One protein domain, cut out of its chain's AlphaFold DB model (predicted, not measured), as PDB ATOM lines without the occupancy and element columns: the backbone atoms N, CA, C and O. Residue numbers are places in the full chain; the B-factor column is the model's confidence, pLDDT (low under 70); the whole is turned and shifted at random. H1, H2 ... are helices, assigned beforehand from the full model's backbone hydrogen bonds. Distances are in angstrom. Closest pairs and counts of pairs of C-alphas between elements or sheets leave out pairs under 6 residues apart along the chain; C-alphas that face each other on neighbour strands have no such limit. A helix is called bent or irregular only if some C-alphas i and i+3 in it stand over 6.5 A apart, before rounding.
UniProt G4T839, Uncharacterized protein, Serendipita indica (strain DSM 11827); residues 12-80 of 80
ATOM      1  N   ALA A  12     -56.169 111.547  34.879       88.50
ATOM      2  CA  ALA A  12     -57.440 111.150  34.279       88.50
ATOM      3  C   ALA A  12     -58.517 110.833  35.334       88.50
ATOM      4  O   ALA A  12     -59.661 111.266  35.190       88.50
ATOM      5  N   GLN A  13     -58.159 110.129  36.413       83.38
ATOM      6  CA  GLN A  13     -59.078 109.836  37.520       83.38
ATOM      7  C   GLN A  13     -59.489 111.114  38.257       83.38
ATOM      8  O   GLN A  13     -60.677 111.315  38.509       83.38
ATOM      9  N   ALA A  14     -58.530 112.005  38.532       85.50
ATOM     10  CA  ALA A  14     -58.803 113.299  39.153       85.50
ATOM     11  C   ALA A  14     -59.753 114.150  38.290       85.50
ATOM     12  O   ALA A  14     -60.781 114.619  38.777       85.50
ATOM     13  N   ASN A  15     -59.470 114.266  36.990       89.44
ATOM     14  CA  ASN A  15     -60.312 114.996  36.044       89.44
ATOM     15  C   ASN A  15     -61.720 114.402  35.947       89.44
ATOM     16  O   ASN A  15     -62.697 115.144  35.946       89.44
ATOM     17  N   THR A  16     -61.843 113.072  35.909       90.12
ATOM     18  CA  THR A  16     -63.149 112.395  35.863       90.12
ATOM     19  C   THR A  16     -63.986 112.735  37.093       90.12
ATOM     20  O   THR A  16     -65.173 113.026  36.964       90.12
ATOM     21  N   MET A  17     -63.366 112.758  38.278       86.31
ATOM     22  CA  MET A  17     -64.059 113.125  39.508       86.31
ATOM     23  C   MET A  17     -64.500 114.592  39.479       86.31
ATOM     24  O   MET A  17     -65.665 114.881  39.729       86.31
ATOM     25  N   ILE A  18     -63.603 115.508  39.099       89.38
ATOM     26  CA  ILE A  18     -63.892 116.948  39.032       89.38
ATOM     27  C   ILE A  18     -65.030 117.234  38.049       89.38
ATOM     28  O   ILE A  18     -66.013 117.876  38.422       89.38
ATOM     29  N   TYR A  19     -64.932 116.739  36.812       93.31
ATOM     30  CA  TYR A  19     -65.961 116.967  35.798       93.31
ATOM     31  C   TYR A  19     -67.278 116.276  36.156       93.31
ATOM     32  O   TYR A  19     -68.337 116.878  35.996       93.31
ATOM     33  N   GLY A  20     -67.233 115.055  36.696       90.00
ATOM     34  CA  GLY A  20     -68.428 114.346  37.151       90.00
ATOM     35  C   GLY A  20     -69.160 115.102  38.261       90.00
ATOM     36  O   GLY A  20     -70.371 115.306  38.177       90.00
ATOM     37  N   THR A  21     -68.424 115.587  39.264       85.75
ATOM     38  CA  THR A  21     -68.983 116.386  40.358       85.75
ATOM     39  C   THR A  21     -69.530 117.725  39.858       85.75
ATOM     40  O   THR A  21     -70.649 118.087  40.216       85.75
ATOM     41  N   ALA A  22     -68.799 118.438  38.995       90.50
ATOM     42  CA  ALA A  22     -69.263 119.700  38.421       90.50
ATOM     43  C   ALA A  22     -70.560 119.515  37.616       90.50
ATOM     44  O   ALA A  22     -71.526 120.241  37.844       90.50
ATOM     45  N   CYS A  23     -70.621 118.504  36.742       89.38
ATOM     46  CA  CYS A  23     -71.833 118.166  36.000       89.38
ATOM     47  C   CYS A  23     -72.996 117.866  36.947       89.38
ATOM     48  O   CYS A  23     -74.073 118.429  36.780       89.38
ATOM     49  N   PHE A  24     -72.778 117.037  37.971       85.00
ATOM     50  CA  PHE A  24     -73.815 116.691  38.940       85.00
ATOM     51  C   PHE A  24     -74.420 117.930  39.619       85.00
ATOM     52  O   PHE A  24     -75.642 118.078  39.653       85.00
ATOM     53  N   PHE A  25     -73.580 118.853  40.098       83.88
ATOM     54  CA  PHE A  25     -74.057 120.085  40.728       83.88
ATOM     55  C   PHE A  25     -74.737 121.033  39.739       83.88
ATOM     56  O   PHE A  25     -75.755 121.625  40.088       83.88
ATOM     57  N   VAL A  26     -74.227 121.162  38.510       87.12
ATOM     58  CA  VAL A  26     -74.840 122.013  37.476       87.12
ATOM     59  C   VAL A  26     -76.216 121.482  37.072       87.12
ATOM     60  O   VAL A  26     -77.187 122.238  37.081       87.12
ATOM     61  N   PHE A  27     -76.331 120.183  36.780       83.69
ATOM     62  CA  PHE A  27     -77.613 119.558  36.446       83.69
ATOM     63  C   PHE A  27     -78.588 119.607  37.620       83.69
ATOM     64  O   PHE A  27     -79.767 119.898  37.424       83.69
ATOM     65  N   GLY A  28     -78.095 119.387  38.841       80.62
ATOM     66  CA  GLY A  28     -78.911 119.509  40.040       80.62
ATOM     67  C   GLY A  28     -79.427 120.922  40.267       80.62
ATOM     68  O   GLY A  28     -80.622 121.105  40.474       80.62
ATOM     69  N   ALA A  29     -78.571 121.936  40.144       83.38
ATOM     70  CA  ALA A  29     -78.972 123.333  40.275       83.38
ATOM     71  C   ALA A  29     -79.998 123.743  39.205       83.38
ATOM     72  O   ALA A  29     -80.991 124.390  39.529       83.38
ATOM     73  N   TRP A  30     -79.798 123.326  37.951       83.56
ATOM     74  CA  TRP A  30     -80.739 123.587  36.859       83.56
ATOM     75  C   TRP A  30     -82.113 122.941  37.101       83.56
ATOM     76  O   TRP A  30     -83.147 123.597  36.954       83.56
ATOM     77  N   ALA A  31     -82.140 121.680  37.537       79.81
ATOM     78  CA  ALA A  31     -83.383 120.982  37.846       79.81
ATOM     79  C   ALA A  31     -84.099 121.593  39.065       79.81
ATOM     80  O   ALA A  31     -85.314 121.809  39.037       79.81
ATOM     81  N   LEU A  32     -83.350 121.956  40.113       76.69
ATOM     82  CA  LEU A  32     -83.879 122.647  41.292       76.69
ATOM     83  C   LEU A  32     -84.482 124.011  40.937       76.69
ATOM     84  O   LEU A  32     -85.591 124.316  41.381       76.69
ATOM     85  N   ALA A  33     -83.817 124.781  40.073       80.62
ATOM     86  CA  ALA A  33     -84.303 126.066  39.573       80.62
ATOM     87  C   ALA A  33     -85.584 125.954  38.721       80.62
ATOM     88  O   ALA A  33     -86.216 126.969  38.447       80.62
ATOM     89  N   GLY A  34     -86.002 124.737  38.340       78.69
ATOM     90  CA  GLY A  34     -87.186 124.524  37.506       78.69
ATOM     91  C   GLY A  34     -86.936 124.909  36.053       78.69
ATOM     92  O   GLY A  34     -87.718 125.659  35.475       78.69
ATOM     93  N   GLY A  35     -85.826 124.424  35.487       78.50
ATOM     94  CA  GLY A  35     -85.505 124.602  34.073       78.50
ATOM     95  C   GLY A  35     -86.639 124.181  33.120       78.50
ATOM     96  O   GLY A  35     -87.565 123.471  33.516       78.50
ATOM     97  N   PRO A  36     -86.592 124.628  31.852       83.31
ATOM     98  CA  PRO A  36     -87.636 124.331  30.878       83.31
ATOM     99  C   PRO A  36     -87.754 122.826  30.616       83.31
ATOM    100  O   PRO A  36     -86.763 122.097  30.678       83.31
ATOM    101  N   LEU A  37     -88.966 122.385  30.267       84.38
ATOM    102  CA  LEU A  37     -89.207 121.012  29.827       84.38
ATOM    103  C   LEU A  37     -88.368 120.710  28.585       84.38
ATOM    104  O   LEU A  37     -88.271 121.515  27.657       84.38
ATOM    105  N   THR A  38     -87.752 119.538  28.596       85.38
ATOM    106  CA  THR A  38     -86.778 119.097  27.593       85.38
ATOM    107  C   THR A  38     -87.396 118.191  26.534       85.38
ATOM    108  O   THR A  38     -86.761 117.918  25.518       85.38
ATOM    109  N   GLY A  39     -88.622 117.705  26.765       84.06
ATOM    110  CA  GLY A  39     -89.280 116.690  25.943       84.06
ATOM    111  C   GLY A  39     -88.807 115.267  26.250       84.06
ATOM    112  O   GLY A  39     -89.327 114.304  25.685       84.06
ATOM    113  N   ILE A  40     -87.831 115.104  27.149       86.38
ATOM    114  CA  ILE A  40     -87.345 113.803  27.602       86.38
ATOM    115  C   ILE A  40     -88.174 113.398  28.816       86.38
ATOM    116  O   ILE A  40     -87.995 113.943  29.903       86.38
ATOM    117  N   SER A  41     -89.041 112.396  28.638       83.50
ATOM    118  CA  SER A  41     -90.029 111.978  29.646       83.50
ATOM    119  C   SER A  41     -89.451 111.815  31.056       83.50
ATOM    120  O   SER A  41     -90.043 112.297  32.015       83.50
ATOM    121  N   PHE A  42     -88.276 111.200  31.195       80.69
ATOM    122  CA  PHE A  42     -87.647 110.995  32.502       80.69
ATOM    123  C   PHE A  42     -87.233 112.310  33.190       80.69
ATOM    124  O   PHE A  42     -87.468 112.482  34.384       80.69
ATOM    125  N   ILE A  43     -86.647 113.248  32.441       80.25
ATOM    126  CA  ILE A  43     -86.200 114.549  32.968       80.25
ATOM    127  C   ILE A  43     -87.414 115.424  33.291       80.25
ATOM    128  O   ILE A  43     -87.465 116.068  34.339       80.25
ATOM    129  N   ASP A  44     -88.423 115.390  32.426       82.44
ATOM    130  CA  ASP A  44     -89.639 116.184  32.569       82.44
ATOM    131  C   ASP A  44     -90.501 115.724  33.755       82.44
ATOM    132  O   ASP A  44     -91.157 116.552  34.390       82.44
ATOM    133  N   VAL A  45     -90.470 114.433  34.111       83.00
ATOM    134  CA  VAL A  45     -91.093 113.916  35.345       83.00
ATOM    135  C   VAL A  45     -90.421 114.509  36.585       83.00
ATOM    136  O   VAL A  45     -91.115 114.953  37.493       83.00
ATOM    137  N   ILE A  46     -89.086 114.583  36.608       78.25
ATOM    138  CA  ILE A  46     -88.334 115.166  37.734       78.25
ATOM    139  C   ILE A  46     -88.611 116.672  37.860       78.25
ATOM    140  O   ILE A  46     -88.716 117.188  38.970       78.25
ATOM    141  N   LEU A  47     -88.743 117.382  36.736       79.50
ATOM    142  CA  LEU A  47     -89.038 118.820  36.718       79.50
ATOM    143  C   LEU A  47     -90.469 119.154  37.162       79.50
ATOM    144  O   LEU A  47     -90.671 120.187  37.802       79.50
ATOM    145  N   ASN A  48     -91.447 118.305  36.826       82.38
ATOM    146  CA  ASN A  48     -92.853 118.496  37.202       82.38
ATOM    147  C   ASN A  48     -93.187 117.997  38.614       82.38
ATOM    148  O   ASN A  48     -94.245 118.349  39.145       82.38
ATOM    149  N   ASP A  49     -92.327 117.186  39.232       77.81
ATOM    150  CA  ASP A  49     -92.533 116.752  40.610       77.81
ATOM    151  C   ASP A  49     -92.429 117.959  41.557       77.81
ATOM    152  O   ASP A  49     -91.385 118.596  41.684       77.81
ATOM    153  N   SER A  50     -93.539 118.294  42.216       76.25
ATOM    154  CA  SER A  50     -93.633 119.400  43.177       76.25
ATOM    155  C   SER A  50     -93.442 118.961  44.630       76.25
ATOM    156  O   SER A  50     -93.192 119.805  45.489       76.25
ATOM    157  N   HIS A  51     -93.547 117.661  44.919       75.94
ATOM    158  CA  HIS A  51     -93.535 117.116  46.279       75.94
ATOM    159  C   HIS A  51     -92.164 116.559  46.674       75.94
ATOM    160  O   HIS A  51     -91.709 116.788  47.794       75.94
ATOM    161  N   TYR A  52     -91.477 115.869  45.762       71.44
ATOM    162  CA  TYR A  52     -90.192 115.208  46.023       71.44
ATOM    163  C   TYR A  52     -89.019 115.824  45.260       71.44
ATOM    164  O   TYR A  52     -87.911 115.285  45.301       71.44
ATOM    165  N   LYS A  53     -89.225 116.994  44.639       72.56
ATOM    166  CA  LYS A  53     -88.218 117.721  43.847       72.56
ATOM    167  C   LYS A  53     -86.846 117.792  44.514       72.56
ATOM    168  O   LYS A  53     -85.824 117.590  43.871       72.56
ATOM    169  N   TYR A  54     -86.822 118.061  45.817       74.94
ATOM    170  CA  TYR A  54     -85.592 118.224  46.595       74.94
ATOM    171  C   TYR A  54     -85.044 116.906  47.145       74.94
ATOM    172  O   TYR A  54     -83.856 116.818  47.446       74.94
ATOM    173  N   LEU A  55     -85.885 115.877  47.278       77.50
ATOM    174  CA  LEU A  55     -85.531 114.622  47.936       77.50
ATOM    175  C   LEU A  55     -84.533 113.809  47.109       77.50
ATOM    176  O   LEU A  55     -83.624 113.218  47.679       77.50
ATOM    177  N   ILE A  56     -84.639 113.828  45.777       74.50
ATOM    178  CA  ILE A  56     -83.676 113.151  44.894       74.50
ATOM    179  C   ILE A  56     -82.303 113.837  44.972       74.50
ATOM    180  O   ILE A  56     -81.288 113.173  45.181       74.50
ATOM    181  N   PHE A  57     -82.269 115.170  44.872       73.25
ATOM    182  CA  PHE A  57     -81.014 115.928  44.925       73.25
ATOM    183  C   PHE A  57     -80.349 115.893  46.295       73.25
ATOM    184  O   PHE A  57     -79.126 115.855  46.364       73.25
ATOM    185  N   LEU A  58     -81.132 115.865  47.374       77.69
ATOM    186  CA  LEU A  58     -80.623 115.694  48.732       77.69
ATOM    187  C   LEU A  58     -80.247 114.232  49.021       77.69
ATOM    188  O   LEU A  58     -79.304 113.962  49.762       77.69
ATOM    189  N   GLY A  59     -80.960 113.283  48.415       79.38
ATOM    190  CA  GLY A  59     -80.766 111.853  48.613       79.38
ATOM    191  C   GLY A  59     -79.396 111.375  48.151       79.38
ATOM    192  O   GLY A  59     -78.781 110.556  48.826       79.38
ATOM    193  N   ILE A  60     -78.867 111.917  47.053       81.38
ATOM    194  CA  ILE A  60     -77.556 111.522  46.516       81.38
ATOM    195  C   ILE A  60     -76.396 111.847  47.477       81.38
ATOM    196  O   ILE A  60     -75.687 110.915  47.858       81.38
ATOM    197  N   PRO A  61     -76.184 113.098  47.940       82.12
ATOM    198  CA  PRO A  61     -75.131 113.386  48.910       82.12
ATOM    199  C   PRO A  61     -75.382 112.698  50.258       82.12
ATOM    200  O   PRO A  61     -74.426 112.240  50.880       82.12
ATOM    201  N   LEU A  62     -76.641 112.563  50.694       85.38
ATOM    202  CA  LEU A  62     -76.975 111.905  51.959       85.38
ATOM    203  C   LEU A  62     -76.629 110.409  51.945       85.38
ATOM    204  O   LEU A  62     -75.983 109.912  52.865       85.38
ATOM    205  N   THR A  63     -77.028 109.690  50.894       85.75
ATOM    206  CA  THR A  63     -76.745 108.254  50.744       85.75
ATOM    207  C   THR A  63     -75.263 107.996  50.508       85.75
ATOM    208  O   THR A  63     -74.700 107.100  51.135       85.75
ATOM    209  N   ALA A  64     -74.598 108.817  49.685       87.00
ATOM    210  CA  ALA A  64     -73.156 108.737  49.478       87.00
ATOM    211  C   ALA A  64     -72.392 108.931  50.796       87.00
ATOM    212  O   ALA A  64     -71.518 108.129  51.123       87.00
ATOM    213  N   TYR A  65     -72.765 109.942  51.587       86.50
ATOM    214  CA  TYR A  65     -72.175 110.170  52.903       86.50
ATOM    215  C   TYR A  65     -72.376 108.969  53.832       86.50
ATOM    216  O   TYR A  65     -71.422 108.527  54.470       86.50
ATOM    217  N   PHE A  66     -73.581 108.394  53.863       88.88
ATOM    218  CA  PHE A  66     -73.884 107.216  54.676       88.88
ATOM    219  C   PHE A  66     -72.989 106.024  54.320       88.88
ATOM    220  O   PHE A  66     -72.412 105.401  55.210       88.88
ATOM    221  N   VAL A  67     -72.829 105.730  53.025       90.88
ATOM    222  CA  VAL A  67     -71.976 104.633  52.540       90.88
ATOM    223  C   VAL A  67     -70.510 104.880  52.892       90.88
ATOM    224  O   VAL A  67     -69.849 103.973  53.395       90.88
ATOM    225  N   ILE A  68     -70.006 106.101  52.682       89.88
ATOM    226  CA  ILE A  68     -68.618 106.465  53.001       89.88
ATOM    227  C   ILE A  68     -68.367 106.341  54.505       89.88
ATOM    228  O   ILE A  68     -67.392 105.713  54.910       89.88
ATOM    229  N   ALA A  69     -69.250 106.893  55.340       87.19
ATOM    230  CA  ALA A  69     -69.121 106.826  56.790       87.19
ATOM    231  C   ALA A  69     -69.142 105.376  57.295       87.19
ATOM    232  O   ALA A  69     -68.323 105.007  58.136       87.19
ATOM    233  N   ASN A  70     -70.027 104.537  56.748       90.88
ATOM    234  CA  ASN A  70     -70.117 103.126  57.119       90.88
ATOM    235  C   ASN A  70     -68.864 102.349  56.687       90.88
ATOM    236  O   ASN A  70     -68.280 101.610  57.479       90.88
ATOM    237  N   TRP A  71     -68.391 102.588  55.460       91.44
ATOM    238  CA  TRP A  71     -67.160 101.992  54.950       91.44
ATOM    239  C   TRP A  71     -65.949 102.372  55.804       91.44
ATOM    240  O   TRP A  71     -65.189 101.501  56.217       91.44
ATOM    241  N   VAL A  72     -65.771 103.667  56.086       89.38
ATOM    242  CA  VAL A  72     -64.659 104.183  56.896       89.38
ATOM    243  C   VAL A  72     -64.739 103.654  58.329       89.38
ATOM    244  O   VAL A  72     -63.737 103.170  58.851       89.38
ATOM    245  N   GLY A  73     -65.923 103.661  58.950       86.56
ATOM    246  CA  GLY A  73     -66.133 103.101  60.288       86.56
ATOM    247  C   GLY A  73     -65.769 101.617  60.373       86.56
ATOM    248  O   GLY A  73     -65.115 101.189  61.322       86.56
ATOM    249  N   TRP A  74     -66.100 100.842  59.339       87.62
ATOM    250  CA  TRP A  74     -65.728  99.432  59.247       87.62
ATOM    251  C   TRP A  74     -64.212  99.206  59.118       87.62
ATOM    252  O   TRP A  74     -63.693  98.203  59.607       87.62
ATOM    253  N   GLN A  75     -63.466 100.131  58.499       83.44
ATOM    254  CA  GLN A  75     -61.999 100.062  58.506       83.44
ATOM    255  C   GLN A  75     -61.444 100.251  59.920       83.44
ATOM    256  O   GLN A  75     -60.595  99.468  60.336       83.44
ATOM    257  N   TYR A  76     -61.954 101.234  60.669       83.62
ATOM    258  CA  TYR A  76     -61.513 101.483  62.043       83.62
ATOM    259  C   TYR A  76     -61.825 100.313  62.977       83.62
ATOM    260  O   TYR A  76     -60.946  99.907  63.724       83.62
ATOM    261  N   TYR A  77     -63.018  99.718  62.880       83.75
ATOM    262  CA  TYR A  77     -63.394  98.555  63.695       83.75
ATOM    263  C   TYR A  77     -62.515  97.319  63.439       83.75
ATOM    264  O   TYR A  77     -62.283  96.524  64.340       83.75
ATOM    265  N   ARG A  78     -62.027  97.123  62.206       75.75
ATOM    266  CA  ARG A  78     -61.141  95.991  61.875       75.75
ATOM    267  C   ARG A  78     -59.679  96.217  62.254       75.75
ATOM    268  O   ARG A  78     -58.925  95.251  62.306       75.75
ATOM    269  N   LEU A  79     -59.273  97.474  62.411       66.50
ATOM    270  CA  LEU A  79     -57.906  97.869  62.752       66.50
ATOM    271  C   LEU A  79     -57.715  98.108  64.262       66.50
ATOM    272  O   LEU A  79     -56.577  98.311  64.682       66.50
ATOM    273  N   SER A  80     -58.799  98.094  65.048       52.69
ATOM    274  CA  SER A  80     -58.817  98.138  66.520       52.69
ATOM    275  C   SER A  80     -58.864  96.745  67.130       52.69
ATOM    276  O   SER A  80     -58.131  96.515  68.113       52.69
TER     277      SER A  80
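This is residues 12 to 80 of the 80 residues of an uncharacterized protein of Serendipita indica (strain DSM 11827) (UniProt G4T839). Two long helices, H3 and H1, meet near one end of each as an open V, with the short helix H2 and its links at the closed end. The two arms of the V stick out, residues 61 to 80 with most of H3 and residues 12 to 23 of H1, and nothing fills the space between them. The printed part has 69 residues with three named helices, in the order H1, H2, H3, and no named strand; the class is all helix. It is only just loose, close to extended, with a radius of gyration of the C-alphas of 16.4 A, and its outline is flat, spanning 53 by 33 by 18 A.

H3, the longest helix, holds residues 53 to 79 and measures 40.9 A from first to last C-alpha, with C-alpha 53 at (-88.218, 117.721, 43.847) and C-alpha 79 at (-57.906, 97.869, 62.752). It has a kink of 25 degrees near residue 60. H3 is irregular, but only just: C-alphas 53 and 56 are 6.53 A apart, and its line is a rough one. H1 holds residues 12 to 32 and measures 29.7 A, beginning with C-alpha 12 at (-57.440, 111.150, 34.279). H2 holds residues 41 to 48.

H3 and H1 only just touch, with 3 pairs of C-alphas within 8 A, through residues 53 to 57 of H3 and 28 to 32 of H1 alone. Their closest C-alphas are those of Phe 57 and Gly 28, 6.4 A apart. They run opposite ways at a steep tilt of 36 degrees, only just past shallow. H1 also only just touches H2, with 3 pairs within 8 A, through residues 31 to 32 of H1 alone. The closest C-alphas are those of Ala 31 and Leu 47, 6.2 A apart. H1 and H2 run the same way at a steep tilt of 55 degrees. H2 and H3 are close but not clearly touching, the C-alphas of Ile 46 and Lys 53 being closest at 6.6 A, and their lines are about perpendicular at 78 degrees. In H1 and H2 every O i to N i+4 pair is within hydrogen-bond range; in H3, 21 of 23 are.

The two C-alphas farthest apart are those of Gly 39 and Ser 80, 54.0 A. Without the stretches that stand free, residues 12 to 23 and 61 to 80, the body has 37 residues and spans 24 by 21 by 14 A. The printed part has no cut and ends at residue 80, the chain's last. The link from H1 to H2 is short, with 8 residues, and that from H2 to H3 is tight, with 4. The mean pLDDT of the printed part is 82.7; residues 79 to 80 are under 70.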